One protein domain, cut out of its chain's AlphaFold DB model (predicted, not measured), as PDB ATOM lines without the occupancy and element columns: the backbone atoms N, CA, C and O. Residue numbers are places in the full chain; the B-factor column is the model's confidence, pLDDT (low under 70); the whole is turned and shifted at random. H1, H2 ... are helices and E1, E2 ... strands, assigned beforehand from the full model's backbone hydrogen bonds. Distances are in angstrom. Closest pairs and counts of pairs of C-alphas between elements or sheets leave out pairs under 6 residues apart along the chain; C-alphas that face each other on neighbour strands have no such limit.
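AT A GLANCE: This is residues 181 to 292 of the 296 residues of the protein "UDP-glucose 6-dehydrogenase" of Halocynthiibacter arcticus (UniProt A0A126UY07). A small sheet of four parallel strands stands as a wall between helices: H2 covers one face, over E2 and E1, while the short H4 and H5 are on the opposite face. H3 lies off the sheet, toward one end of the longest axis, and meets H2, and little H1 only grazes the sheet. The printed part has 112 residues with five named helices and four named strands, along the chain H1 E1 H2 E2 H3 H4 E3 H5 E4; the sheet's order is E2 E1 E3 E4. The class is mixed, helices and strands, with 54 of the 112 residues in named elements, under half. The whole is compact, with a radius of gyration of the C-alphas of 12.9 A and spans of 37 by 28 by 21 A.

IN THESE COORDINATES: Find C-alpha 181 at (8.214, 29.356, 10.127), where H1 begins; it holds residues 181 to 185. Read on to E1, residues 193 to 197, 13.3 A long, and H2, residues 212 to 222, which runs 15.3 A from C-alpha 212 at (1.495, 26.153, 17.309). E2 is residues 226 to 230, 13.7 A, and H3 residues 241 to 250, 14.7 A. Then come H4, residues 261 to 266, E3, residues 271 to 274, H5, residues 277 to 281, and E4, residues 289 to 291, ending at C-alpha 291 at (5.200, 38.938, 16.225).

HOW THE PARTS SIT: Start at the sheet, whose strands' lines turn by 67 degrees from edge to edge. Between E2 and E1, at 23 degrees, N 196 and O 228 are 2.8 A apart, within hydrogen-bond range; between E1 and E3, at 14 degrees, look at N 273 and O 195, 2.8 A; between E3 and E4, at 31 degrees, at N 274 and O 290, 2.8 A. E1, H2, E2 and E3, H5, E4 are strand-helix-strand units, two parallel neighbour strands with a helix between, each with a right-handed crossover. H2 runs along the strands at a height over the sheet of 10.1 A; its closest C-alphas to E2 are Leu 221 and Leu 227, 6.6 A. On the opposite face, H4 has a height of 9.4 A and runs slantwise to the strands, at 38 degrees to E1 on the local plane. H5, on the same face as H4, has a height of 7.1 A. H2 and H3 touch at a steep tilt of 39 degrees, the same way; their closest C-alphas, Arg 218 and Thr 250, are 6.8 A apart. H1 and H2 only just touch, with 3 pairs of C-alphas within 8 A, the closest Phe 181 and Leu 216 at 6.3 A. Every O i to N i+4 pair is within range in H1, H2, H3 and H4; H5 has 0 of 1, but 2 of 2 O i to N i+3 pairs.

THE WHOLE: The two C-alphas farthest apart, Gly 241 and Asn 286, are 38.1 A apart. The printed part has no cut; the long link is E1 to H2. Mean pLDDT of the printed part is 88.3, with residues 236 to 240 and 242 to 243 under 70.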
ATOM      1  N   PHE A 181       6.843  29.848  10.033       94.25
ATOM      2  CA  PHE A 181       8.214  29.356  10.127       94.25
ATOM      3  C   PHE A 181       9.092  29.901   8.987       94.25
ATOM      4  O   PHE A 181      10.135  30.498   9.250       94.25
ATOM      5  N   ASP A 182       8.635  29.786   7.737       93.88
ATOM      6  CA  ASP A 182       9.363  30.284   6.566       93.88
ATOM      7  C   ASP A 182       9.577  31.800   6.630       93.88
ATOM      8  O   ASP A 182      10.603  32.308   6.180       93.88
ATOM      9  N   HIS A 183       8.607  32.544   7.166       91.12
ATOM     10  CA  HIS A 183       8.718  33.987   7.337       91.12
ATOM     11  C   HIS A 183       9.807  34.363   8.349       91.12
ATOM     12  O   HIS A 183      10.616  35.240   8.058       91.12
ATOM     13  N   ILE A 184       9.862  33.670   9.490       92.12
ATOM     14  CA  ILE A 184      10.863  33.890  10.544       92.12
ATOM     15  C   ILE A 184      12.272  33.589  10.030       92.12
ATOM     16  O   ILE A 184      13.174  34.411  10.167       92.12
ATOM     17  N   VAL A 185      12.458  32.427   9.402       93.19
ATOM     18  CA  VAL A 185      13.783  31.935   8.999       93.19
ATOM     19  C   VAL A 185      14.437  32.800   7.918       93.19
ATOM     20  O   VAL A 185      15.660  32.865   7.853       93.19
ATOM     21  N   ARG A 186      13.662  33.533   7.107       90.81
ATOM     22  CA  ARG A 186      14.209  34.474   6.107       90.81
ATOM     23  C   ARG A 186      15.101  35.562   6.702       90.81
ATOM     24  O   ARG A 186      15.930  36.102   5.976       90.81
ATOM     25  N   SER A 187      14.899  35.896   7.971       87.25
ATOM     26  CA  SER A 187      15.639  36.949   8.668       87.25
ATOM     27  C   SER A 187      16.804  36.413   9.502       87.25
ATOM     28  O   SER A 187      17.473  37.211  10.145       87.25
ATOM     29  N   LEU A 188      17.026  35.093   9.517       92.19
ATOM     30  CA  LEU A 188      18.028  34.436  10.354       92.19
ATOM     31  C   LEU A 188      19.173  33.863   9.517       92.19
ATOM     32  O   LEU A 188      18.984  33.422   8.380       92.19
ATOM     33  N   THR A 189      20.360  33.814  10.111       91.25
ATOM     34  CA  THR A 189      21.524  33.111   9.560       91.25
ATOM     35  C   THR A 189      21.668  31.705  10.163       91.25
ATOM     36  O   THR A 189      21.093  31.408  11.210       91.25
ATOM     37  N   PRO A 190      22.380  30.760   9.516       87.81
ATOM     38  CA  PRO A 190      22.624  29.459  10.134       87.81
ATOM     39  C   PRO A 190      23.229  29.636  11.529       87.81
ATOM     40  O   PRO A 190      24.143  30.439  11.694       87.81
ATOM     41  N   GLU A 191      22.739  28.868  12.504       87.06
ATOM     42  CA  GLU A 191      23.214  28.901  13.892       87.06
ATOM     43  C   GLU A 191      22.887  30.191  14.680       87.06
ATOM     44  O   GLU A 191      23.468  30.405  15.745       87.06
ATOM     45  N   SER A 192      21.962  31.043  14.217       94.44
ATOM     46  CA  SER A 192      21.508  32.218  14.980       94.44
ATOM     47  C   SER A 192      21.014  31.867  16.387       94.44
ATOM     48  O   SER A 192      20.329  30.858  16.587       94.44
ATOM     49  N   GLU A 193      21.323  32.742  17.350       95.62
ATOM     50  CA  GLU A 193      20.738  32.733  18.698       95.62
ATOM     51  C   GLU A 193      19.366  33.408  18.658       95.62
ATOM     52  O   GLU A 193      19.247  34.592  18.339       95.62
ATOM     53  N   VAL A 194      18.321  32.649  18.977       97.00
ATOM     54  CA  VAL A 194      16.927  33.085  18.880       97.00
ATOM     55  C   VAL A 194      16.255  32.935  20.230       97.00
ATOM     56  O   VAL A 194      16.286  31.864  20.839       97.00
ATOM     57  N   LEU A 195      15.569  33.986  20.665       97.31
ATOM     58  CA  LEU A 195      14.685  33.928  21.820       97.31
ATOM     59  C   LEU A 195      13.236  33.779  21.363       97.31
ATOM     60  O   LEU A 195      12.751  34.549  20.543       97.31
ATOM     61  N   MET A 196      12.502  32.838  21.946       96.81
ATOM     62  CA  MET A 196      11.049  32.759  21.838       96.81
ATOM     63  C   MET A 196      10.404  33.211  23.149       96.81
ATOM     64  O   MET A 196      10.561  32.567  24.188       96.81
ATOM     65  N   ALA A 197       9.641  34.300  23.087       95.50
ATOM     66  CA  ALA A 197       8.821  34.794  24.184       95.50
ATOM     67  C   ALA A 197       7.401  34.208  24.076       95.50
ATOM     68  O   ALA A 197       6.567  34.682  23.296       95.50
ATOM     69  N   GLY A 198       7.138  33.171  24.874       94.12
ATOM     70  CA  GLY A 198       5.881  32.426  24.943       94.12
ATOM     71  C   GLY A 198       5.912  31.114  24.154       94.12
ATOM     72  O   GLY A 198       6.029  31.115  22.934       94.12
ATOM     73  N   LEU A 199       5.739  29.986  24.844       93.31
ATOM     74  CA  LEU A 199       5.657  28.646  24.247       93.31
ATOM     75  C   LEU A 199       4.242  28.061  24.334       93.31
ATOM     76  O   LEU A 199       3.822  27.283  23.469       93.31
ATOM     77  N   ALA A 200       3.467  28.449  25.347       90.44
ATOM     78  CA  ALA A 200       2.053  28.112  25.407       90.44
ATOM     79  C   ALA A 200       1.277  28.734  24.239       90.44
ATOM     80  O   ALA A 200       1.662  29.766  23.675       90.44
ATOM     81  N   PHE A 201       0.154  28.111  23.871       83.56
ATOM     82  CA  PHE A 201      -0.666  28.593  22.750       83.56
ATOM     83  C   PHE A 201      -1.263  29.985  23.029       83.56
ATOM     84  O   PHE A 201      -1.597  30.721  22.104       83.56
ATOM     85  N   LYS A 202      -1.401  30.349  24.310       86.44
ATOM     86  CA  LYS A 202      -1.876  31.646  24.791       86.44
ATOM     87  C   LYS A 202      -1.093  32.033  26.045       86.44
ATOM     88  O   LYS A 202      -0.712  31.168  26.825       86.44
ATOM     89  N   ALA A 203      -0.885  33.329  26.256       88.12
ATOM     90  CA  ALA A 203      -0.267  33.822  27.483       88.12
ATOM     91  C   ALA A 203      -1.138  33.519  28.718       88.12
ATOM     92  O   ALA A 203      -2.371  33.528  28.636       88.12
ATOM     93  N   GLY A 204      -0.493  33.306  29.868       86.94
ATOM     94  CA  GLY A 204      -1.177  33.085  31.148       86.94
ATOM     95  C   GLY A 204      -1.639  31.645  31.399       86.94
ATOM     96  O   GLY A 204      -2.440  31.423  32.304       86.94
ATOM     97  N   THR A 205      -1.174  30.669  30.614       87.00
ATOM     98  CA  THR A 205      -1.464  29.239  30.809       87.00
ATOM     99  C   THR A 205      -0.218  28.390  30.568       87.00
ATOM    100  O   THR A 205       0.667  28.784  29.817       87.00
ATOM    101  N   ASP A 206      -0.155  27.222  31.206       86.12
ATOM    102  CA  ASP A 206       0.871  26.192  31.023       86.12
ATOM    103  C   ASP A 206       0.448  25.085  30.032       86.12
ATOM    104  O   ASP A 206       1.137  24.073  29.883       86.12
ATOM    105  N   ASP A 207      -0.693  25.241  29.349       86.06
ATOM    106  CA  ASP A 207      -1.184  24.251  28.391       86.06
ATOM    107  C   ASP A 207      -0.397  24.319  27.073       86.06
ATOM    108  O   ASP A 207      -0.534  25.242  26.266       86.06
ATOM    109  N   LEU A 208       0.435  23.302  26.857       87.19
ATOM    110  CA  LEU A 208       1.287  23.159  25.675       87.19
ATOM    111  C   LEU A 208       0.678  22.268  24.591       87.19
ATOM    112  O   LEU A 208       1.227  22.171  23.491       87.19
ATOM    113  N   ARG A 209      -0.437  21.593  24.887       85.56
ATOM    114  CA  ARG A 209      -1.041  20.633  23.960       85.56
ATOM    115  C   ARG A 209      -1.508  21.358  22.710       85.56
ATOM    116  O   ARG A 209      -2.217  22.359  22.798       85.56
ATOM    117  N   GLU A 210      -1.110  20.831  21.555       86.56
ATOM    118  CA  GLU A 210      -1.449  21.392  20.242       86.56
ATOM    119  C   GLU A 210      -1.080  22.886  20.096       86.56
ATOM    120  O   GLU A 210      -1.687  23.613  19.306       86.56
ATOM    121  N   SER A 211      -0.104  23.377  20.874       91.50
ATOM    122  CA  SER A 211       0.390  24.748  20.736       91.50
ATOM    123  C   SER A 211       1.123  24.901  19.394       91.50
ATOM    124  O   SER A 211       2.063  24.140  19.135       91.50
ATOM    125  N   PRO A 212       0.759  25.883  18.544       92.12
ATOM    126  CA  PRO A 212       1.495  26.153  17.309       92.12
ATOM    127  C   PRO A 212       2.925  26.623  17.607       92.12
ATOM    128  O   PRO A 212       3.828  26.371  16.816       92.12
ATOM    129  N   ASN A 213       3.150  27.220  18.781       93.88
ATOM    130  CA  ASN A 213       4.460  27.704  19.210       93.88
ATOM    131  C   ASN A 213       5.402  26.545  19.580       93.88
ATOM    132  O   ASN A 213       6.603  26.639  19.351       93.88
ATOM    133  N   VAL A 214       4.865  25.417  20.065       93.56
ATOM    134  CA  VAL A 214       5.650  24.185  20.271       93.56
ATOM    135  C   VAL A 214       6.095  23.593  18.932       93.56
ATOM    136  O   VAL A 214       7.249  23.192  18.796       93.56
ATOM    137  N   ASP A 215       5.210  23.576  17.929       92.69
ATOM    138  CA  ASP A 215       5.565  23.138  16.572       92.69
ATOM    139  C   ASP A 215       6.616  24.061  15.935       92.69
ATOM    140  O   ASP A 215       7.590  23.580  15.356       92.69
ATOM    141  N   LEU A 216       6.469  25.378  16.108       94.81
ATOM    142  CA  LEU A 216       7.443  26.365  15.652       94.81
ATOM    143  C   LEU A 216       8.815  26.170  16.318       94.81
ATOM    144  O   LEU A 216       9.824  26.100  15.621       94.81
ATOM    145  N   ALA A 217       8.857  26.028  17.647       95.44
ATOM    146  CA  ALA A 217      10.092  25.782  18.391       95.44
ATOM    147  C   ALA A 217      10.799  24.505  17.915       95.44
ATOM    148  O   ALA A 217      12.014  24.506  17.710       95.44
ATOM    149  N   ARG A 218      10.038  23.429  17.677       94.00
ATOM    150  CA  ARG A 218      10.576  22.168  17.153       94.00
ATOM    151  C   ARG A 218      11.210  22.368  15.780       94.00
ATOM    152  O   ARG A 218      12.348  21.955  15.583       94.00
ATOM    153  N   LYS A 219      10.514  23.039  14.858       94.31
ATOM    154  CA  LYS A 219      11.024  23.313  13.506       94.31
ATOM    155  C   LYS A 219      12.292  24.168  13.516       94.31
ATOM    156  O   LYS A 219      13.202  23.896  12.743       94.31
ATOM    157  N   LEU A 220      12.382  25.165  14.402       94.50
ATOM    158  CA  LEU A 220      13.590  25.990  14.552       94.50
ATOM    159  C   LEU A 220      14.793  25.157  15.020       94.50
ATOM    160  O   LEU A 220      15.878  25.270  14.458       94.50
ATOM    161  N   LEU A 221      14.595  24.279  16.003       93.19
ATOM    162  CA  LEU A 221      15.651  23.381  16.479       93.19
ATOM    163  C   LEU A 221      16.075  22.367  15.409       93.19
ATOM    164  O   LEU A 221      17.265  22.133  15.223       93.19
ATOM    165  N   GLU A 222      15.115  21.777  14.690       92.69
ATOM    166  CA  GLU A 222      15.382  20.853  13.578       92.69
ATOM    167  C   GLU A 222      16.142  21.527  12.429       92.69
ATOM    168  O   GLU A 222      16.945  20.879  11.761       92.69
ATOM    169  N   ALA A 223      15.925  22.828  12.225       92.94
ATOM    170  CA  ALA A 223      16.647  23.639  11.250       92.94
ATOM    171  C   ALA A 223      18.043  24.101  11.725       92.94
ATOM    172  O   ALA A 223      18.760  24.721  10.945       92.94
ATOM    173  N   GLY A 224      18.444  23.787  12.964       92.56
ATOM    174  CA  GLY A 224      19.781  24.081  13.498       92.56
ATOM    175  C   GLY A 224      19.930  25.440  14.191       92.56
ATOM    176  O   GLY A 224      21.050  25.858  14.464       92.56
ATOM    177  N   PHE A 225      18.838  26.148  14.497       95.19
ATOM    178  CA  PHE A 225      18.923  27.408  15.247       95.19
ATOM    179  C   PHE A 225      19.151  27.168  16.744       95.19
ATOM    180  O   PHE A 225      18.629  26.210  17.329       95.19
ATOM    181  N   ARG A 226      19.887  28.075  17.398       94.75
ATOM    182  CA  ARG A 226      20.117  28.032  18.846       94.75
ATOM    183  C   ARG A 226      18.964  28.737  19.555       94.75
ATOM    184  O   ARG A 226      18.931  29.953  19.688       94.75
ATOM    185  N   LEU A 227      17.965  27.949  19.954       95.56
ATOM    186  CA  LEU A 227      16.727  28.457  20.542       95.56
ATOM    187  C   LEU A 227      16.800  28.525  22.074       95.56
ATOM    188  O   LEU A 227      17.127  27.543  22.749       95.56
ATOM    189  N   ARG A 228      16.389  29.663  22.631       96.31
ATOM    190  CA  ARG A 228      16.042  29.839  24.045       96.31
ATOM    191  C   ARG A 228      14.596  30.285  24.168       96.31
ATOM    192  O   ARG A 228      14.052  30.921  23.274       96.31
ATOM    193  N   ILE A 229      13.947  29.903  25.258       95.56
ATOM    194  CA  ILE A 229      12.508  30.076  25.442       95.56
ATOM    195  C   ILE A 229      12.262  30.711  26.801       95.56
ATOM    196  O   ILE A 229      12.716  30.207  27.826       95.56
ATOM    197  N   PHE A 230      11.480  31.780  26.818       94.81
ATOM    198  CA  PHE A 230      10.921  32.328  28.042       94.81
ATOM    199  C   PHE A 230       9.399  32.211  28.008       94.81
ATOM    200  O   PHE A 230       8.744  32.768  27.130       94.81
ATOM    201  N   ASP A 231       8.827  31.511  28.986       93.38
ATOM    202  CA  ASP A 231       7.387  31.493  29.235       93.38
ATOM    203  C   ASP A 231       7.146  31.479  30.755       93.38
ATOM    204  O   ASP A 231       7.543  30.524  31.428       93.38
ATOM    205  N   PRO A 232       6.533  32.528  31.335       90.44
ATOM    206  CA  PRO A 232       6.416  32.678  32.784       90.44
ATOM    207  C   PRO A 232       5.490  31.641  33.432       90.44
ATOM    208  O   PRO A 232       5.538  31.462  34.651       90.44
ATOM    209  N   CYS A 233       4.632  30.982  32.651       88.38
ATOM    210  CA  CYS A 233       3.724  29.957  33.152       88.38
ATOM    211  C   CYS A 233       4.353  28.559  33.144       88.38
ATOM    212  O   CYS A 233       3.792  27.643  33.745       88.38
ATOM    213  N   LEU A 234       5.520  28.387  32.514       86.00
ATOM    214  CA  LEU A 234       6.208  27.106  32.424       86.00
ATOM    215  C   LEU A 234       7.341  27.018  33.441       86.00
ATOM    216  O   LEU A 234       8.185  27.900  33.564       86.00
ATOM    217  N   SER A 235       7.389  25.895  34.143       76.75
ATOM    218  CA  SER A 235       8.536  25.519  34.965       76.75
ATOM    219  C   SER A 235       8.750  24.011  34.833       76.75
ATOM    220  O   SER A 235       7.776  23.282  35.068       76.75
ATOM    221  N   PRO A 236       9.972  23.541  34.510       64.75
ATOM    222  CA  PRO A 236      10.296  22.121  34.319       64.75
ATOM    223  C   PRO A 236       9.691  21.188  35.377       64.75
ATOM    224  O   PRO A 236       9.076  20.172  35.068       64.75
ATOM    225  N   GLU A 237       9.763  21.600  36.643       67.50
ATOM    226  CA  GLU A 237       9.341  20.832  37.821       67.50
ATOM    227  C   GLU A 237       7.815  20.685  37.978       67.50
ATOM    228  O   GLU A 237       7.335  19.800  38.695       67.50
ATOM    229  N   LYS A 238       7.029  21.568  37.343       67.00
ATOM    230  CA  LYS A 238       5.557  21.588  37.455       67.00
ATOM    231  C   LYS A 238       4.853  20.911  36.285       67.00
ATOM    232  O   LYS A 238       3.656  20.641  36.383       67.00
ATOM    233  N   LEU A 239       5.572  20.593  35.212       66.69
ATOM    234  CA  LEU A 239       5.013  19.866  34.081       66.69
ATOM    235  C   LEU A 239       4.724  18.417  34.514       66.69
ATOM    236  O   LEU A 239       5.617  17.676  34.914       66.69
ATOM    237  N   ARG A 240       3.452  18.004  34.482       66.12
ATOM    238  CA  ARG A 240       3.009  16.664  34.914       66.12
ATOM    239  C   ARG A 240       2.060  16.033  33.894       66.12
ATOM    240  O   ARG A 240       1.384  16.725  33.134       66.12
ATOM    241  N   GLY A 241       1.976  14.701  33.907       71.62
ATOM    242  CA  GLY A 241       0.978  13.941  33.146       71.62
ATOM    243  C   GLY A 241       1.092  14.102  31.626       71.62
ATOM    244  O   GLY A 241       2.187  14.094  31.067       71.62
ATOM    245  N   HIS A 242      -0.047  14.237  30.942       65.12
ATOM    246  CA  HIS A 242      -0.104  14.287  29.474       65.12
ATOM    247  C   HIS A 242       0.590  15.515  28.858       65.12
ATOM    248  O   HIS A 242       1.098  15.408  27.745       65.12
ATOM    249  N   ASN A 243       0.667  16.649  29.569       67.62
ATOM    250  CA  ASN A 243       1.395  17.833  29.092       67.62
ATOM    251  C   ASN A 243       2.901  17.557  29.006       67.62
ATOM    252  O   ASN A 243       3.533  17.910  28.014       67.62
ATOM    253  N   LEU A 244       3.453  16.861  30.009       71.00
ATOM    254  CA  LEU A 244       4.847  16.418  30.020       71.00
ATOM    255  C   LEU A 244       5.107  15.419  28.884       71.00
ATOM    256  O   LEU A 244       6.042  15.595  28.115       71.00
ATOM    257  N   GLY A 245       4.245  14.406  28.739       70.19
ATOM    258  CA  GLY A 245       4.384  13.390  27.691       70.19
ATOM    259  C   GLY A 245       4.392  13.974  26.273       70.19
ATOM    260  O   GLY A 245       5.288  13.664  25.494       70.19
ATOM    261  N   TYR A 246       3.442  14.864  25.963       73.62
ATOM    262  CA  TYR A 246       3.369  15.553  24.666       73.62
ATOM    263  C   TYR A 246       4.591  16.442  24.404       73.62
ATOM    264  O   TYR A 246       5.108  16.511  23.287       73.62
ATOM    265  N   LEU A 247       5.073  17.131  25.438       75.06
ATOM    266  CA  LEU A 247       6.227  18.004  25.314       75.06
ATOM    267  C   LEU A 247       7.513  17.209  25.102       75.06
ATOM    268  O   LEU A 247       8.264  17.541  24.200       75.06
ATOM    269  N   TYR A 248       7.745  16.128  25.845       77.44
ATOM    270  CA  TYR A 248       8.935  15.292  25.670       77.44
ATOM    271  C   TYR A 248       8.936  14.508  24.353       77.44
ATOM    272  O   TYR A 248      10.011  14.241  23.823       77.44
ATOM    273  N   SER A 249       7.770  14.172  23.786       77.62
ATOM    274  CA  SER A 249       7.706  13.560  22.451       77.62
ATOM    275  C   SER A 249       8.014  14.546  21.322       77.62
ATOM    276  O   SER A 249       8.429  14.125  20.248       77.62
ATOM    277  N   THR A 250       7.792  15.843  21.553       79.06
ATOM    278  CA  THR A 250       7.855  16.884  20.511       79.06
ATOM    279  C   THR A 250       9.091  17.783  20.649       79.06
ATOM    280  O   THR A 250       9.649  18.228  19.654       79.06
ATOM    281  N   LEU A 251       9.545  18.018  21.882       84.62
ATOM    282  CA  LEU A 251      10.704  18.813  22.299       84.62
ATOM    283  C   LEU A 251      11.451  18.106  23.458       84.62
ATOM    284  O   LEU A 251      11.392  18.560  24.604       84.62
ATOM    285  N   PRO A 252      12.202  17.015  23.195       76.31
ATOM    286  CA  PRO A 252      12.814  16.173  24.236       76.31
ATOM    287  C   PRO A 252      13.821  16.861  25.181       76.31
ATOM    288  O   PRO A 252      14.244  16.253  26.160       76.31
ATOM    289  N   LYS A 253      14.249  18.099  24.889       80.88
ATOM    290  CA  LYS A 253      15.260  18.857  25.655       80.88
ATOM    291  C   LYS A 253      14.752  20.200  26.191       80.88
ATOM    292  O   LYS A 253      15.555  21.101  26.430       80.88
ATOM    293  N   ILE A 254      13.441  20.349  26.373       84.06
ATOM    294  CA  ILE A 254      12.818  21.623  26.762       84.06
ATOM    295  C   ILE A 254      13.441  22.277  28.003       84.06
ATOM    296  O   ILE A 254      13.643  23.488  28.009       84.06
ATOM    297  N   ASP A 255      13.835  21.489  29.004       82.25
ATOM    298  CA  ASP A 255      14.426  22.003  30.247       82.25
ATOM    299  C   ASP A 255      15.733  22.773  30.004       82.25
ATOM    300  O   ASP A 255      16.052  23.698  30.739       82.25
ATOM    301  N   SER A 256      16.468  22.432  28.938       85.38
ATOM    302  CA  SER A 256      17.689  23.145  28.529       85.38
ATOM    303  C   SER A 256      17.430  24.382  27.662       85.38
ATOM    304  O   SER A 256      18.355  25.142  27.380       85.38
ATOM    305  N   LEU A 257      16.191  24.567  27.202       90.88
ATOM    306  CA  LEU A 257      15.779  25.696  26.369       90.88
ATOM    307  C   LEU A 257      15.125  26.796  27.205       90.88
ATOM    308  O   LEU A 257      15.222  27.964  26.835       90.88
ATOM    309  N   LEU A 258      14.459  26.430  28.307       91.69
ATOM    310  CA  LEU A 258      13.776  27.371  29.187       91.69
ATOM    311  C   LEU A 258      14.778  28.216  29.981       91.69
ATOM    312  O   LEU A 258      15.646  27.689  30.675       91.69
ATOM    313  N   ILE A 259      14.619  29.534  29.912       93.62
ATOM    314  CA  ILE A 259      15.412  30.509  30.664       93.62
ATOM    315  C   ILE A 259      14.503  31.396  31.515       93.62
ATOM    316  O   ILE A 259      13.296  31.479  31.288       93.62
ATOM    317  N   ASN A 260      15.069  32.053  32.529       92.25
ATOM    318  CA  ASN A 260      14.322  33.018  33.336       92.25
ATOM    319  C   ASN A 260      14.217  34.378  32.617       92.25
ATOM    320  O   ASN A 260      14.924  34.641  31.646       92.25
ATOM    321  N   ARG A 261      13.342  35.261  33.118       93.38
ATOM    322  CA  ARG A 261      13.102  36.580  32.509       93.38
ATOM    323  C   ARG A 261      14.374  37.416  32.401       93.38
ATOM    324  O   ARG A 261      14.609  38.017  31.364       93.38
ATOM    325  N   LYS A 262      15.179  37.442  33.465       93.12
ATOM    326  CA  LYS A 262      16.386  38.266  33.526       93.12
ATOM    327  C   LYS A 262      17.368  37.871  32.423       93.12
ATOM    328  O   LYS A 262      17.917  38.747  31.772       93.12
ATOM    329  N   ASP A 263      17.555  36.573  32.197       93.94
ATOM    330  CA  ASP A 263      18.436  36.077  31.136       93.94
ATOM    331  C   ASP A 263      17.837  36.324  29.746       93.94
ATOM    332  O   ASP A 263      18.564  36.631  28.808       93.94
ATOM    333  N   ALA A 264      16.511  36.241  29.611       94.31
ATOM    334  CA  ALA A 264      15.821  36.549  28.362       94.31
ATOM    335  C   ALA A 264      15.956  38.032  27.972       94.31
ATOM    336  O   ALA A 264      16.170  38.335  26.806       94.31
ATOM    337  N   GLU A 265      15.881  38.950  28.936       95.19
ATOM    338  CA  GLU A 265      16.002  40.400  28.710       95.19
ATOM    339  C   GLU A 265      17.459  40.884  28.615       95.19
ATOM    340  O   GLU A 265      17.710  41.965  28.092       95.19
ATOM    341  N   ALA A 266      18.424  40.106  29.116       92.75
ATOM    342  CA  ALA A 266      19.848  40.455  29.096       92.75
ATOM    343  C   ALA A 266      20.669  39.703  28.034       92.75
ATOM    344  O   ALA A 266      21.848  40.011  27.855       92.75
ATOM    345  N   GLY A 267      20.088  38.685  27.394       90.75
ATOM    346  CA  GLY A 267      20.761  37.878  26.381       90.75
ATOM    347  C   GLY A 267      21.063  38.655  25.101       90.75
ATOM    348  O   GLY A 267      20.514  39.727  24.866       90.75
ATOM    349  N   ASP A 268      21.943  38.094  24.275       91.94
ATOM    350  CA  ASP A 268      22.264  38.619  22.947       91.94
ATOM    351  C   ASP A 268      21.550  37.755  21.904       91.94
ATOM    352  O   ASP A 268      21.927  36.604  21.669       91.94
ATOM    353  N   TRP A 269      20.451  38.278  21.359       95.06
ATOM    354  CA  TRP A 269      19.560  37.553  20.454       95.06
ATOM    355  C   TRP A 269      19.565  38.216  19.085       95.06
ATOM    356  O   TRP A 269      19.300  39.413  18.974       95.06
ATOM    357  N   GLU A 270      19.772  37.424  18.036       94.88
ATOM    358  CA  GLU A 270      19.627  37.903  16.658       94.88
ATOM    359  C   GLU A 270      18.156  38.207  16.341       94.88
ATOM    360  O   GLU A 270      17.846  39.146  15.613       94.88
ATOM    361  N   LEU A 271      17.235  37.440  16.935       96.12
ATOM    362  CA  LEU A 271      15.800  37.674  16.826       96.12
ATOM    363  C   LEU A 271      15.062  37.244  18.092       96.12
ATOM    364  O   LEU A 271      15.295  36.158  18.631       96.12
ATOM    365  N   VAL A 272      14.090  38.060  18.498       96.38
ATOM    366  CA  VAL A 272      13.102  37.711  19.520       96.38
ATOM    367  C   VAL A 272      11.741  37.460  18.865       96.38
ATOM    368  O   VAL A 272      11.081  38.372  18.366       96.38
ATOM    369  N   ILE A 273      11.290  36.210  18.887       95.75
ATOM    370  CA  ILE A 273       9.978  35.797  18.387       95.75
ATOM    371  C   ILE A 273       8.942  36.000  19.495       95.75
ATOM    372  O   ILE A 273       8.922  35.272  20.492       95.75
ATOM    373  N   VAL A 274       8.037  36.958  19.305       94.69
ATOM    374  CA  VAL A 274       6.953  37.261  20.245       94.69
ATOM    375  C   VAL A 274       5.711  36.460  19.862       94.69
ATOM    376  O   VAL A 274       4.899  36.849  19.015       94.69
ATOM    377  N   SER A 275       5.568  35.299  20.501       91.75
ATOM    378  CA  SER A 275       4.628  34.263  20.055       91.75
ATOM    379  C   SER A 275       3.247  34.330  20.703       91.75
ATOM    380  O   SER A 275       2.314  33.659  20.267       91.75
ATOM    381  N   ASN A 276       3.099  35.126  21.759       90.31
ATOM    382  CA  ASN A 276       1.831  35.488  22.385       90.31
ATOM    383  C   ASN A 276       2.044  36.736  23.271       90.31
ATOM    384  O   ASN A 276       3.132  37.313  23.300       90.31
ATOM    385  N   ALA A 277       1.029  37.127  24.050       89.88
ATOM    386  CA  ALA A 277       1.089  38.307  24.919       89.88
ATOM    387  C   ALA A 277       2.146  38.247  26.052       89.88
ATOM    388  O   ALA A 277       2.291  39.220  26.785       89.88
ATOM    389  N   THR A 278       2.917  37.161  26.195       89.75
ATOM    390  CA  THR A 278       4.076  37.091  27.104       89.75
ATOM    391  C   THR A 278       5.089  38.202  26.826       89.75
ATOM    392  O   THR A 278       5.618  38.774  27.777       89.75
ATOM    393  N   GLY A 279       5.312  38.561  25.556       87.56
ATOM    394  CA  GLY A 279       6.254  39.627  25.194       87.56
ATOM    395  C   GLY A 279       5.881  41.005  25.750       87.56
ATOM    396  O   GLY A 279       6.765  41.811  25.998       87.56
ATOM    397  N   GLN A 280       4.600  41.263  26.042       87.44
ATOM    398  CA  GLN A 280       4.158  42.533  26.644       87.44
ATOM    399  C   GLN A 280       4.639  42.706  28.091       87.44
ATOM    400  O   GLN A 280       4.653  43.817  28.612       87.44
ATOM    401  N   ALA A 281       4.998  41.606  28.759       84.69
ATOM    402  CA  ALA A 281       5.498  41.605  30.129       84.69
ATOM    403  C   ALA A 281       7.035  41.611  30.207       84.69
ATOM    404  O   ALA A 281       7.576  41.368  31.291       84.69
ATOM    405  N   MET A 282       7.711  41.829  29.075       91.06
ATOM    406  CA  MET A 282       9.165  41.849  28.940       91.06
ATOM    407  C   MET A 282       9.642  43.212  28.435       91.06
ATOM    408  O   MET A 282       8.949  43.856  27.646       91.06
ATOM    409  N   ASP A 283      10.840  43.629  28.838       91.94
ATOM    410  CA  ASP A 283      11.535  44.737  28.176       91.94
ATOM    411  C   ASP A 283      12.280  44.223  26.939       91.94
ATOM    412  O   ASP A 283      13.349  43.624  27.039       91.94
ATOM    413  N   LEU A 284      11.678  44.434  25.764       91.31
ATOM    414  CA  LEU A 284      12.230  44.003  24.477       91.31
ATOM    415  C   LEU A 284      12.707  45.166  23.592       91.31
ATOM    416  O   LEU A 284      12.967  44.975  22.407       91.31
ATOM    417  N   THR A 285      12.800  46.376  24.147       88.62
ATOM    418  CA  THR A 285      12.992  47.623  23.382       88.62
ATOM    419  C   THR A 285      14.266  47.665  22.534       88.62
ATOM    420  O   THR A 285      14.295  48.353  21.516       88.62
ATOM    421  N   ASN A 286      15.296  46.912  22.922       88.12
ATOM    422  CA  ASN A 286      16.600  46.895  22.258       88.12
ATOM    423  C   ASN A 286      16.805  45.699  21.313       88.12
ATOM    424  O   ASN A 286      17.902  45.534  20.786       88.12
ATOM    425  N   PHE A 287      15.781  44.870  21.092       91.75
ATOM    426  CA  PHE A 287      15.891  43.679  20.249       91.75
ATOM    427  C   PHE A 287      15.147  43.838  18.929       91.75
ATOM    428  O   PHE A 287      14.114  44.501  18.844       91.75
ATOM    429  N   GLN A 288      15.630  43.141  17.901       92.81
ATOM    430  CA  GLN A 288      14.815  42.878  16.727       92.81
ATOM    431  C   GLN A 288      13.713  41.886  17.112       92.81
ATOM    432  O   GLN A 288      14.000  40.779  17.572       92.81
ATOM    433  N   THR A 289      12.453  42.275  16.931       93.19
ATOM    434  CA  THR A 289      11.297  41.446  17.283       93.19
ATOM    435  C   THR A 289      10.482  41.056  16.055       93.19
ATOM    436  O   THR A 289      10.432  41.777  15.057       93.19
ATOM    437  N   LEU A 290       9.828  39.897  16.129       91.94
ATOM    438  CA  LEU A 290       8.839  39.454  15.148       91.94
ATOM    439  C   LEU A 290       7.634  38.862  15.877       91.94
ATOM    440  O   LEU A 290       7.766  37.896  16.630       91.94
ATOM    441  N   GLU A 291       6.451  39.436  15.653       90.06
ATOM    442  CA  GLU A 291       5.200  38.938  16.225       90.06
ATOM    443  C   GLU A 291       4.573  37.854  15.347       90.06
ATOM    444  O   GLU A 291       4.392  38.032  14.146       90.06
ATOM    445  N   THR A 292       4.195  36.726  15.949       86.25
ATOM    446  CA  THR A 292       3.516  35.631  15.224       86.25
ATOM    447  C   THR A 292       2.043  35.484  15.603       86.25
ATOM    448  O   THR A 292       1.304  34.735  14.963       86.25
TER     449      THR A 292